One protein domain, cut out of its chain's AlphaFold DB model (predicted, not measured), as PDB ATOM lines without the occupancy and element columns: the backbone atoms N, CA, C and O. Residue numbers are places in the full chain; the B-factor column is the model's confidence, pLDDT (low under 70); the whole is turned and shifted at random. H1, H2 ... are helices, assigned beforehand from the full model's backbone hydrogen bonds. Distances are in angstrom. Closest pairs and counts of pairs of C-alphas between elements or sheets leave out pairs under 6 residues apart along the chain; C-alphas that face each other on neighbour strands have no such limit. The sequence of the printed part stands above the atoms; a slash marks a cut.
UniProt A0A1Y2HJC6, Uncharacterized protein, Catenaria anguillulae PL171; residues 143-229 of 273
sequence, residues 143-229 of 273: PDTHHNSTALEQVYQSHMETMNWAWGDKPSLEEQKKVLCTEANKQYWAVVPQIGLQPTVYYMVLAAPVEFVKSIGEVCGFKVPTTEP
ATOM      1  N   PRO A 143     155.719 194.981 177.871       61.38
ATOM      2  CA  PRO A 143     155.629 196.422 178.128       61.38
ATOM      3  C   PRO A 143     156.953 197.067 178.581       61.38
ATOM      4  O   PRO A 143     157.019 198.290 178.707       61.38
ATOM      5  N   ASP A 144     157.980 196.271 178.875       52.84
ATOM      6  CA  ASP A 144     159.096 196.617 179.761       52.84
ATOM      7  C   ASP A 144     160.461 196.811 179.078       52.84
ATOM      8  O   ASP A 144     161.345 197.420 179.679       52.84
ATOM      9  N   THR A 145     160.645 196.385 177.827       53.81
ATOM     10  CA  THR A 145     161.949 196.475 177.137       53.81
ATOM     11  C   THR A 145     162.030 197.620 176.128       53.81
ATOM     12  O   THR A 145     163.056 198.295 176.063       53.81
ATOM     13  N   HIS A 146     160.939 197.927 175.419       51.88
ATOM     14  CA  HIS A 146     160.850 199.058 174.491       51.88
ATOM     15  C   HIS A 146     159.423 199.629 174.475       51.88
ATOM     16  O   HIS A 146     158.459 198.924 174.189       51.88
ATOM     17  N   HIS A 147     159.303 200.913 174.822       55.94
ATOM     18  CA  HIS A 147     158.103 201.757 174.770       55.94
ATOM     19  C   HIS A 147     156.920 201.182 173.976       55.94
ATOM     20  O   HIS A 147     156.928 201.284 172.756       55.94
ATOM     21  N   ASN A 148     155.900 200.638 174.659       71.12
ATOM     22  CA  ASN A 148     154.553 200.373 174.119       71.12
ATOM     23  C   ASN A 148     154.532 199.806 172.675       71.12
ATOM     24  O   ASN A 148     153.630 200.129 171.901       71.12
ATOM     25  N   SER A 149     155.540 199.010 172.305       86.75
ATOM     26  CA  SER A 149     155.773 198.604 170.919       86.75
ATOM     27  C   SER A 149     154.912 197.396 170.592       86.75
ATOM     28  O   SER A 149     154.754 196.486 171.414       86.75
ATOM     29  N   THR A 150     154.349 197.391 169.394       90.00
ATOM     30  CA  THR A 150     153.599 196.259 168.846       90.00
ATOM     31  C   THR A 150     154.505 195.040 168.653       90.00
ATOM     32  O   THR A 150     155.724 195.166 168.515       90.00
ATOM     33  N   ALA A 151     153.934 193.836 168.610       92.19
ATOM     34  CA  ALA A 151     154.703 192.625 168.339       92.19
ATOM     35  C   ALA A 151     155.393 192.699 166.968       92.19
ATOM     36  O   ALA A 151     156.521 192.236 166.841       92.19
ATOM     37  N   LEU A 152     154.756 193.322 165.967       93.62
ATOM     38  CA  LEU A 152     155.369 193.587 164.662       93.62
ATOM     39  C   LEU A 152     156.659 194.409 164.793       93.62
ATOM     40  O   LEU A 152     157.685 194.029 164.233       93.62
ATOM     41  N   GLU A 153     156.622 195.504 165.551       92.62
ATOM     42  CA  GLU A 153     157.803 196.338 165.796       92.62
ATOM     43  C   GLU A 153     158.904 195.556 166.499       92.62
ATOM     44  O   GLU A 153     160.052 195.598 166.065       92.62
ATOM     45  N   GLN A 154     158.564 194.796 167.539       93.19
ATOM     46  CA  GLN A 154     159.539 193.993 168.277       93.19
ATOM     47  C   GLN A 154     160.181 192.912 167.392       93.19
ATOM     48  O   GLN A 154     161.400 192.755 167.405       93.19
ATOM     49  N   VAL A 155     159.391 192.217 166.564       94.56
ATOM     50  CA  VAL A 155     159.897 191.236 165.585       94.56
ATOM     51  C   VAL A 155     160.816 191.904 164.562       94.56
ATOM     52  O   VAL A 155     161.872 191.358 164.237       94.56
ATOM     53  N   TYR A 156     160.447 193.091 164.074       95.12
ATOM     54  CA  TYR A 156     161.289 193.859 163.162       95.12
ATOM     55  C   TYR A 156     162.618 194.265 163.818       95.12
ATOM     56  O   TYR A 156     163.667 194.113 163.196       95.12
ATOM     57  N   GLN A 157     162.614 194.694 165.083       94.12
ATOM     58  CA  GLN A 157     163.854 194.994 165.811       94.12
ATOM     59  C   GLN A 157     164.737 193.750 165.969       94.12
ATOM     60  O   GLN A 157     165.919 193.798 165.632       94.12
ATOM     61  N   SER A 158     164.173 192.606 166.377       94.25
ATOM     62  CA  SER A 158     164.916 191.336 166.439       94.25
ATOM     63  C   SER A 158     165.528 190.952 165.087       94.25
ATOM     64  O   SER A 158     166.644 190.425 165.022       94.25
ATOM     65  N   HIS A 159     164.813 191.225 163.993       95.12
ATOM     66  CA  HIS A 159     165.316 191.008 162.644       95.12
ATOM     67  C   HIS A 159     166.488 191.934 162.304       95.12
ATOM     68  O   HIS A 159     167.516 191.455 161.822       95.12
ATOM     69  N   MET A 160     166.371 193.229 162.601       94.25
ATOM     70  CA  MET A 160     167.442 194.200 162.374       94.25
ATOM     71  C   MET A 160     168.705 193.863 163.171       94.25
ATOM     72  O   MET A 160     169.800 193.908 162.616       94.25
ATOM     73  N   GLU A 161     168.565 193.436 164.427       93.69
ATOM     74  CA  GLU A 161     169.691 192.942 165.229       93.69
ATOM     75  C   GLU A 161     170.364 191.729 164.575       93.69
ATOM     76  O   GLU A 161     171.585 191.695 164.420       93.69
ATOM     77  N   THR A 162     169.573 190.769 164.087       93.00
ATOM     78  CA  THR A 162     170.106 189.591 163.381       93.00
ATOM     79  C   THR A 162     170.873 189.984 162.118       93.00
ATOM     80  O   THR A 162     171.939 189.431 161.840       93.00
ATOM     81  N   MET A 163     170.353 190.953 161.363       91.50
ATOM     82  CA  MET A 163     171.031 191.497 160.188       91.50
ATOM     83  C   MET A 163     172.334 192.200 160.577       91.50
ATOM     84  O   MET A 163     173.347 191.993 159.913       91.50
ATOM     85  N   ASN A 164     172.351 192.964 161.671       91.94
ATOM     86  CA  ASN A 164     173.557 193.631 162.161       91.94
ATOM     87  C   ASN A 164     174.651 192.627 162.558       91.94
ATOM     88  O   ASN A 164     175.822 192.859 162.262       91.94
ATOM     89  N   TRP A 165     174.291 191.475 163.137       92.50
ATOM     90  CA  TRP A 165     175.260 190.416 163.461       92.50
ATOM     91  C   TRP A 165     175.930 189.805 162.228       92.50
ATOM     92  O   TRP A 165     177.015 189.245 162.349       92.50
ATOM     93  N   ALA A 166     175.314 189.897 161.044       85.19
ATOM     94  CA  ALA A 166     175.932 189.432 159.803       85.19
ATOM     95  C   ALA A 166     177.085 190.343 159.334       85.19
ATOM     96  O   ALA A 166     177.943 189.896 158.576       85.19
ATOM     97  N   TRP A 167     177.108 191.601 159.790       86.75
ATOM     98  CA  TRP A 167     178.112 192.610 159.429       86.75
ATOM     99  C   TRP A 167     179.055 192.981 160.583       86.75
ATOM    100  O   TRP A 167     180.001 193.739 160.373       86.75
ATOM    101  N   GLY A 168     178.805 192.467 161.788       88.69
ATOM    102  CA  GLY A 168     179.584 192.734 162.996       88.69
ATOM    103  C   GLY A 168     179.946 191.463 163.762       88.69
ATOM    104  O   GLY A 168     179.897 190.355 163.229       88.69
ATOM    105  N   ASP A 169     180.305 191.627 165.034       89.31
ATOM    106  CA  ASP A 169     180.580 190.494 165.912       89.31
ATOM    107  C   ASP A 169     179.274 189.787 166.279       89.31
ATOM    108  O   ASP A 169     178.352 190.378 166.846       89.31
ATOM    109  N   LYS A 170     179.199 188.491 165.967       90.81
ATOM    110  CA  LYS A 170     178.061 187.665 166.363       90.81
ATOM    111  C   LYS A 170     178.050 187.527 167.896       90.81
ATOM    112  O   LYS A 170     179.041 187.041 168.449       90.81
ATOM    113  N   PRO A 171     176.952 187.885 168.586       94.75
ATOM    114  CA  PRO A 171     176.896 187.809 170.040       94.75
ATOM    115  C   PRO A 171     176.916 186.359 170.530       94.75
ATOM    116  O   PRO A 171     176.709 185.403 169.769       94.75
ATOM    117  N   SER A 172     177.129 186.182 171.832       96.38
ATOM    118  CA  SER A 172     177.054 184.870 172.476       96.38
ATOM    119  C   SER A 172     175.663 184.242 172.306       96.38
ATOM    120  O   SER A 172     174.687 184.924 171.997       96.38
ATOM    121  N   LEU A 173     175.532 182.928 172.522       95.31
ATOM    122  CA  LEU A 173     174.226 182.261 172.423       95.31
ATOM    123  C   LEU A 173     173.195 182.848 173.405       95.31
ATOM    124  O   LEU A 173     172.031 183.006 173.052       95.31
ATOM    125  N   GLU A 174     173.619 183.196 174.621       96.00
ATOM    126  CA  GLU A 174     172.755 183.851 175.613       96.00
ATOM    127  C   GLU A 174     172.396 185.285 175.184       96.00
ATOM    128  O   GLU A 174     171.253 185.706 175.348       96.00
ATOM    129  N   GLU A 175     173.353 185.979 174.554       94.94
ATOM    130  CA  GLU A 175     173.197 187.155 173.680       94.94
ATOM    131  C   GLU A 175     171.970 187.053 172.762       94.94
ATOM    132  O   GLU A 175     170.977 187.778 172.862       94.94
ATOM    133  N   GLN A 176     172.049 186.067 171.871       94.94
ATOM    134  CA  GLN A 176     171.074 185.823 170.812       94.94
ATOM    135  C   GLN A 176     169.698 185.459 171.374       94.94
ATOM    136  O   GLN A 176     168.686 185.945 170.872       94.94
ATOM    137  N   LYS A 177     169.637 184.640 172.432       95.19
ATOM    138  CA  LYS A 177     168.364 184.237 173.048       95.19
ATOM    139  C   LYS A 177     167.566 185.419 173.586       95.19
ATOM    140  O   LYS A 177     166.348 185.418 173.445       95.19
ATOM    141  N   LYS A 178     168.226 186.429 174.162       93.25
ATOM    142  CA  LYS A 178     167.541 187.634 174.667       93.25
ATOM    143  C   LYS A 178     166.841 188.418 173.558       93.25
ATOM    144  O   LYS A 178     165.808 189.018 173.809       93.25
ATOM    145  N   VAL A 179     167.397 188.398 172.348       93.38
ATOM    146  CA  VAL A 179     166.859 189.125 171.189       93.38
ATOM    147  C   VAL A 179     165.828 188.298 170.422       93.38
ATOM    148  O   VAL A 179     164.819 188.838 169.969       93.38
ATOM    149  N   LEU A 180     166.073 186.997 170.249       93.69
ATOM    150  CA  LEU A 180     165.267 186.134 169.380       93.69
ATOM    151  C   LEU A 180     164.139 185.405 170.110       93.69
ATOM    152  O   LEU A 180     163.099 185.134 169.513       93.69
ATOM    153  N   CYS A 181     164.325 185.066 171.387       93.94
ATOM    154  CA  CYS A 181     163.395 184.210 172.127       93.94
ATOM    155  C   CYS A 181     162.386 185.013 172.957       93.94
ATOM    156  O   CYS A 181     162.011 184.593 174.050       93.94
ATOM    157  N   THR A 182     161.961 186.162 172.433       92.38
ATOM    158  CA  THR A 182     160.936 187.025 173.034       92.38
ATOM    159  C   THR A 182     159.537 186.441 172.841       92.38
ATOM    160  O   THR A 182     159.284 185.660 171.909       92.38
ATOM    161  N   GLU A 183     158.588 186.834 173.693       91.25
ATOM    162  CA  GLU A 183     157.186 186.438 173.535       91.25
ATOM    163  C   GLU A 183     156.580 187.032 172.256       91.25
ATOM    164  O   GLU A 183     155.751 186.375 171.624       91.25
ATOM    165  N   ALA A 184     157.049 188.200 171.799       92.06
ATOM    166  CA  ALA A 184     156.662 188.757 170.502       92.06
ATOM    167  C   ALA A 184     157.016 187.824 169.337       92.06
ATOM    168  O   ALA A 184     156.125 187.450 168.573       92.06
ATOM    169  N   ASN A 185     158.276 187.384 169.228       93.06
ATOM    170  CA  ASN A 185     158.691 186.457 168.169       93.06
ATOM    171  C   ASN A 185     157.908 185.144 168.236       93.06
ATOM    172  O   ASN A 185     157.397 184.664 167.222       93.06
ATOM    173  N   LYS A 186     157.765 184.583 169.435       91.94
ATOM    174  CA  LYS A 186     157.042 183.329 169.644       91.94
ATOM    175  C   LYS A 186     155.574 183.426 169.229       91.94
ATOM    176  O   LYS A 186     155.097 182.562 168.496       91.94
ATOM    177  N   GLN A 187     154.852 184.450 169.682       91.88
ATOM    178  CA  GLN A 187     153.431 184.613 169.370       91.88
ATOM    179  C   GLN A 187     153.222 184.940 167.892       91.88
ATOM    180  O   GLN A 187     152.357 184.341 167.255       91.88
ATOM    181  N   TYR A 188     154.026 185.852 167.341       93.00
ATOM    182  CA  TYR A 188     153.916 186.301 165.956       93.00
ATOM    183  C   TYR A 188     154.134 185.143 164.979       93.00
ATOM    184  O   TYR A 188     153.267 184.843 164.156       93.00
ATOM    185  N   TRP A 189     155.234 184.403 165.123       92.19
ATOM    186  CA  TRP A 189     155.550 183.296 164.219       92.19
ATOM    187  C   TRP A 189     154.694 182.041 164.437       92.19
ATOM    188  O   TRP A 189     154.636 181.191 163.550       92.19
ATOM    189  N   ALA A 190     153.975 181.929 165.560       91.25
ATOM    190  CA  ALA A 190     153.009 180.851 165.780       91.25
ATOM    191  C   ALA A 190     151.726 180.995 164.940       91.25
ATOM    192  O   ALA A 190     151.025 180.004 164.731       91.25
ATOM    193  N   VAL A 191     151.400 182.209 164.477       91.00
ATOM    194  CA  VAL A 191     150.142 182.502 163.763       91.00
ATOM    195  C   VAL A 191     150.339 182.907 162.302       91.00
ATOM    196  O   VAL A 191     149.370 182.948 161.542       91.00
ATOM    197  N   VAL A 192     151.577 183.192 161.889       89.50
ATOM    198  CA  VAL A 192     151.909 183.447 160.484       89.50
ATOM    199  C   VAL A 192     151.783 182.136 159.698       89.50
ATOM    200  O   VAL A 192     152.529 181.197 159.964       89.50
ATOM    201  N   PRO A 193     150.875 182.041 158.709       81.81
ATOM    202  CA  PRO A 193     150.584 180.775 158.032       81.81
ATOM    203  C   PRO A 193     151.721 180.309 157.113       81.81
ATOM    204  O   PRO A 193     151.863 179.117 156.844       81.81
ATOM    205  N   GLN A 194     152.500 181.259 156.596       85.38
ATOM    206  CA  GLN A 194     153.571 181.030 155.640       85.38
ATOM    207  C   GLN A 194     154.558 182.198 155.677       85.38
ATOM    208  O   GLN A 194     154.151 183.359 155.757       85.38
ATOM    209  N   ILE A 195     155.848 181.894 155.553       83.19
ATOM    210  CA  ILE A 195     156.889 182.911 155.415       83.19
ATOM    211  C   ILE A 195     156.675 183.678 154.100       83.19
ATOM    212  O   ILE A 195     156.506 183.081 153.040       83.19
ATOM    213  N   GLY A 196     156.660 185.005 154.175       82.00
ATOM    214  CA  GLY A 196     156.263 185.916 153.096       82.00
ATOM    215  C   GLY A 196     154.830 186.448 153.229       82.00
ATOM    216  O   GLY A 196     154.485 187.410 152.547       82.00
ATOM    217  N   LEU A 197     154.013 185.869 154.118       86.75
ATOM    218  CA  LEU A 197     152.652 186.327 154.435       86.75
ATOM    219  C   LEU A 197     152.523 186.932 155.834       86.75
ATOM    220  O   LEU A 197     151.413 187.116 156.330       86.75
ATOM    221  N   GLN A 198     153.640 187.224 156.488       90.81
ATOM    222  CA  GLN A 198     153.619 187.894 157.776       90.81
ATOM    223  C   GLN A 198     153.119 189.349 157.642       90.81
ATOM    224  O   GLN A 198     153.545 190.036 156.707       90.81
ATOM    225  N   PRO A 199     152.224 189.833 158.533       92.50
ATOM    226  CA  PRO A 199     151.768 191.225 158.535       92.50
ATOM    227  C   PRO A 199     152.941 192.206 158.523       92.50
ATOM    228  O   PRO A 199     153.779 192.176 159.414       92.50
ATOM    229  N   THR A 200     153.009 193.083 157.527       91.50
ATOM    230  CA  THR A 200     154.118 194.033 157.372       91.50
ATOM    231  C   THR A 200     153.627 195.342 156.775       91.50
ATOM    232  O   THR A 200     152.584 195.389 156.124       91.50
ATOM    233  N   VAL A 201     154.401 196.401 156.967       90.75
ATOM    234  CA  VAL A 201     154.270 197.691 156.277       90.75
ATOM    235  C   VAL A 201     155.631 198.086 155.698       90.75
ATOM    236  O   VAL A 201     156.625 197.428 155.997       90.75
ATOM    237  N   TYR A 202     155.695 199.121 154.861       87.31
ATOM    238  CA  TYR A 202     156.870 199.487 154.059       87.31
ATOM    239  C   TYR A 202     158.183 199.526 154.856       87.31
ATOM    240  O   TYR A 202     159.153 198.885 154.466       87.31
ATOM    241  N   TYR A 203     158.200 200.215 156.000       85.88
ATOM    242  CA  TYR A 203     159.401 200.343 156.837       85.88
ATOM    243  C   TYR A 203     159.715 199.111 157.693       85.88
ATOM    244  O   TYR A 203     160.709 199.123 158.410       85.88
ATOM    245  N   MET A 204     158.878 198.072 157.651       88.94
ATOM    246  CA  MET A 204     159.020 196.862 158.471       88.94
ATOM    247  C   MET A 204     159.053 195.578 157.646       88.94
ATOM    248  O   MET A 204     158.830 194.486 158.168       88.94
ATOM    249  N   VAL A 205     159.352 195.701 156.350       89.31
ATOM    250  CA  VAL A 205     159.574 194.539 155.493       89.31
ATOM    251  C   VAL A 205     160.841 193.825 155.952       89.31
ATOM    252  O   VAL A 205     161.932 194.390 155.938       89.31
ATOM    253  N   LEU A 206     160.690 192.559 156.332       88.94
ATOM    254  CA  LEU A 206     161.807 191.699 156.705       88.94
ATOM    255  C   LEU A 206     162.583 191.282 155.451       88.94
ATOM    256  O   LEU A 206     162.014 190.676 154.535       88.94
ATOM    257  N   ALA A 207     163.879 191.576 155.418       86.88
ATOM    258  CA  ALA A 207     164.782 191.011 154.425       86.88
ATOM    259  C   ALA A 207     165.057 189.543 154.781       86.88
ATOM    260  O   ALA A 207     165.126 189.204 155.954       86.88
ATOM    261  N   ALA A 208     165.215 188.656 153.794       86.50
ATOM    262  CA  ALA A 208     165.564 187.249 154.055       86.50
ATOM    263  C   ALA A 208     164.727 186.591 155.196       86.50
ATOM    264  O   ALA A 208     165.279 186.066 156.170       86.50
ATOM    265  N   PRO A 209     163.375 186.663 155.148       88.19
ATOM    266  CA  PRO A 209     162.536 186.247 156.273       88.19
ATOM    267  C   PRO A 209     162.636 184.741 156.559       88.19
ATOM    268  O   PRO A 209     162.395 184.320 157.687       88.19
ATOM    269  N   VAL A 210     163.019 183.929 155.566       88.50
ATOM    270  CA  VAL A 210     163.238 182.483 155.727       88.50
ATOM    271  C   VAL A 210     164.451 182.223 156.621       88.50
ATOM    272  O   VAL A 210     164.368 181.450 157.575       88.50
ATOM    273  N   GLU A 211     165.562 182.898 156.351       89.25
ATOM    274  CA  GLU A 211     166.810 182.800 157.104       89.25
ATOM    275  C   GLU A 211     166.646 183.323 158.533       89.25
ATOM    276  O   GLU A 211     167.141 182.711 159.488       89.25
ATOM    277  N   PHE A 212     165.901 184.418 158.696       91.88
ATOM    278  CA  PHE A 212     165.568 184.957 160.011       91.88
ATOM    279  C   PHE A 212     164.749 183.959 160.842       91.88
ATOM    280  O   PHE A 212     165.142 183.600 161.953       91.88
ATOM    281  N   VAL A 213     163.660 183.428 160.279       90.62
ATOM    282  CA  VAL A 213     162.810 182.427 160.942       90.62
ATOM    283  C   VAL A 213     163.588 181.155 161.287       90.62
ATOM    284  O   VAL A 213     163.428 180.605 162.380       90.62
ATOM    285  N   LYS A 214     164.464 180.697 160.387       89.56
ATOM    286  CA  LYS A 214     165.346 179.554 160.644       89.56
ATOM    287  C   LYS A 214     166.254 179.810 161.851       89.56
ATOM    288  O   LYS A 214     166.366 178.939 162.710       89.56
ATOM    289  N   SER A 215     166.829 181.008 161.954       90.00
ATOM    290  CA  SER A 215     167.689 181.397 163.080       90.00
ATOM    291  C   SER A 215     166.930 181.391 164.413       90.00
ATOM    292  O   SER A 215     167.449 180.893 165.412       90.00
ATOM    293  N   ILE A 216     165.672 181.854 164.428       92.25
ATOM    294  CA  ILE A 216     164.796 181.745 165.609       92.25
ATOM    295  C   ILE A 216     164.594 180.272 165.992       92.25
ATOM    296  O   ILE A 216     164.719 179.915 167.163       92.25
ATOM    297  N   GLY A 217     164.306 179.404 165.018       90.69
ATOM    298  CA  GLY A 217     164.128 177.970 165.258       90.69
ATOM    299  C   GLY A 217     165.375 177.301 165.848       90.69
ATOM    300  O   GLY A 217     165.262 176.525 166.795       90.69
ATOM    301  N   GLU A 218     166.560 177.639 165.335       91.62
ATOM    302  CA  GLU A 218     167.845 177.100 165.800       91.62
ATOM    303  C   GLU A 218     168.219 177.573 167.213       91.62
ATOM    304  O   GLU A 218     168.732 176.782 168.007       91.62
ATOM    305  N   VAL A 219     167.949 178.838 167.550       93.88
ATOM    306  CA  VAL A 219     168.331 179.433 168.844       93.88
ATOM    307  C   VAL A 219     167.295 179.164 169.939       93.88
ATOM    308  O   VAL A 219     167.664 178.894 171.085       93.88
ATOM    309  N   CYS A 220     166.005 179.227 169.601       93.62
ATOM    310  CA  CYS A 220     164.904 179.197 170.568       93.62
ATOM    311  C   CYS A 220     164.132 177.872 170.596       93.62
ATOM    312  O   CYS A 220     163.385 177.620 171.540       93.62
ATOM    313  N   GLY A 221     164.279 177.020 169.576       86.50
ATOM    314  CA  GLY A 221     163.586 175.730 169.495       86.50
ATOM    315  C   GLY A 221     162.089 175.816 169.174       86.50
ATOM    316  O   GLY A 221     161.376 174.818 169.310       86.50
ATOM    317  N   PHE A 222     161.577 176.980 168.754       80.56
ATOM    318  CA  PHE A 222     160.179 177.122 168.342       80.56
ATOM    319  C   PHE A 222     159.952 176.491 166.964       80.56
ATOM    320  O   PHE A 222     160.734 176.681 166.035       80.56
ATOM    321  N   LYS A 223     158.845 175.755 166.815       74.12
ATOM    322  CA  LYS A 223     158.403 175.263 165.507       74.12
ATOM    323  C   LYS A 223     157.704 176.397 164.770       74.12
ATOM    324  O   LYS A 223     156.581 176.746 165.122       74.12
ATOM    325  N   VAL A 224     158.357 176.940 163.752       68.81
ATOM    326  CA  VAL A 224     157.743 177.911 162.839       68.81
ATOM    327  C   VAL A 224     157.228 177.165 161.605       68.81
ATOM    328  O   VAL A 224     157.862 176.183 161.206       68.81
ATOM    329  N   PRO A 225     156.095 177.560 160.997       66.06
ATOM    330  CA  PRO A 225     155.636 176.957 159.752       66.06
ATOM    331  C   PRO A 225     156.714 177.075 158.667       66.06
ATOM    332  O   PRO A 225     156.969 178.150 158.133       66.06
ATOM    333  N   THR A 226     157.365 175.959 158.339       57.97
ATOM    334  CA  THR A 226     158.423 175.880 157.319       57.97
ATOM    335  C   THR A 226     157.862 175.679 155.918       57.97
ATOM    336  O   THR A 226     158.570 175.171 155.051       57.97
ATOM    337  N   THR A 227     156.590 176.006 155.675       61.78
ATOM    338  CA  THR A 227     156.033 175.954 154.324       61.78
ATOM    339  C   THR A 227     156.715 177.048 153.510       61.78
ATOM    340  O   THR A 227     156.261 178.190 153.465       61.78
ATOM    341  N   GLU A 228     157.857 176.709 152.921       57.09
ATOM    342  CA  GLU A 228     158.564 177.540 151.960       57.09
ATOM    343  C   GLU A 228     157.548 177.998 150.898       57.09
ATOM    344  O   GLU A 228     156.643 177.222 150.552       57.09
ATOM    345  N   PRO A 229     157.600 179.257 150.422       57.09
ATOM    346  CA  PRO A 229     156.815 179.673 149.267       57.09
ATOM    347  C   PRO A 229     156.943 178.600 148.197       57.09
ATOM    348  O   PRO A 229     158.061 178.247 147.833       57.09
TER     349      PRO A 229
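This is residues 143 to 229 of the 273 residues of an uncharacterized protein of Catenaria anguillulae PL171 (UniProt A0A1Y2HJC6). Four crossed helices make a compact, rounded body: H3 meets the first residues of long H1 at a corner, and H4 packs on H2. The 87 printed residues, all helix in class, hold H1, H2, H3, H4 in chain order and no named strand; radius of gyration of the C-alphas 12.3 A, spans 31 by 28 by 23 A.

H1, residues 151 to 167, and H2, residues 173 to 180, form a hairpin and only just touch, with 3 pairs of C-alphas within 8 A, closest Ser 158 and Val 179, 5.6 A. With residues 151 to 155 alone, H1 touches H3, residues 183 to 191, about perpendicular at 76 degrees; closest C-alphas Ala 151 and Ala 184, 4.8 A. H4, residues 209 to 220, touches H2 with residues 216 to 220 alone, at a steep tilt of 52 degrees, opposite ways; closest C-alphas Leu 180 and Ile 216, 5.8 A. Every O i to N i+4 pair is within hydrogen-bond range in H4, 12 of 13 in H1, 3 of 4 in H2, 4 of 5 in H3.

H1 is 25.0 A long from C-alpha 151 at (154.703, 192.625, 168.339), H2 10.2 A, H3 12.7 A, and H4 16.1 A to C-alpha 220 at (164.904, 179.197, 170.568).

The printed part has no cut; the link H3 to H4 is long. Residues 143 to 147 and 224 to 229 have pLDDT under 70.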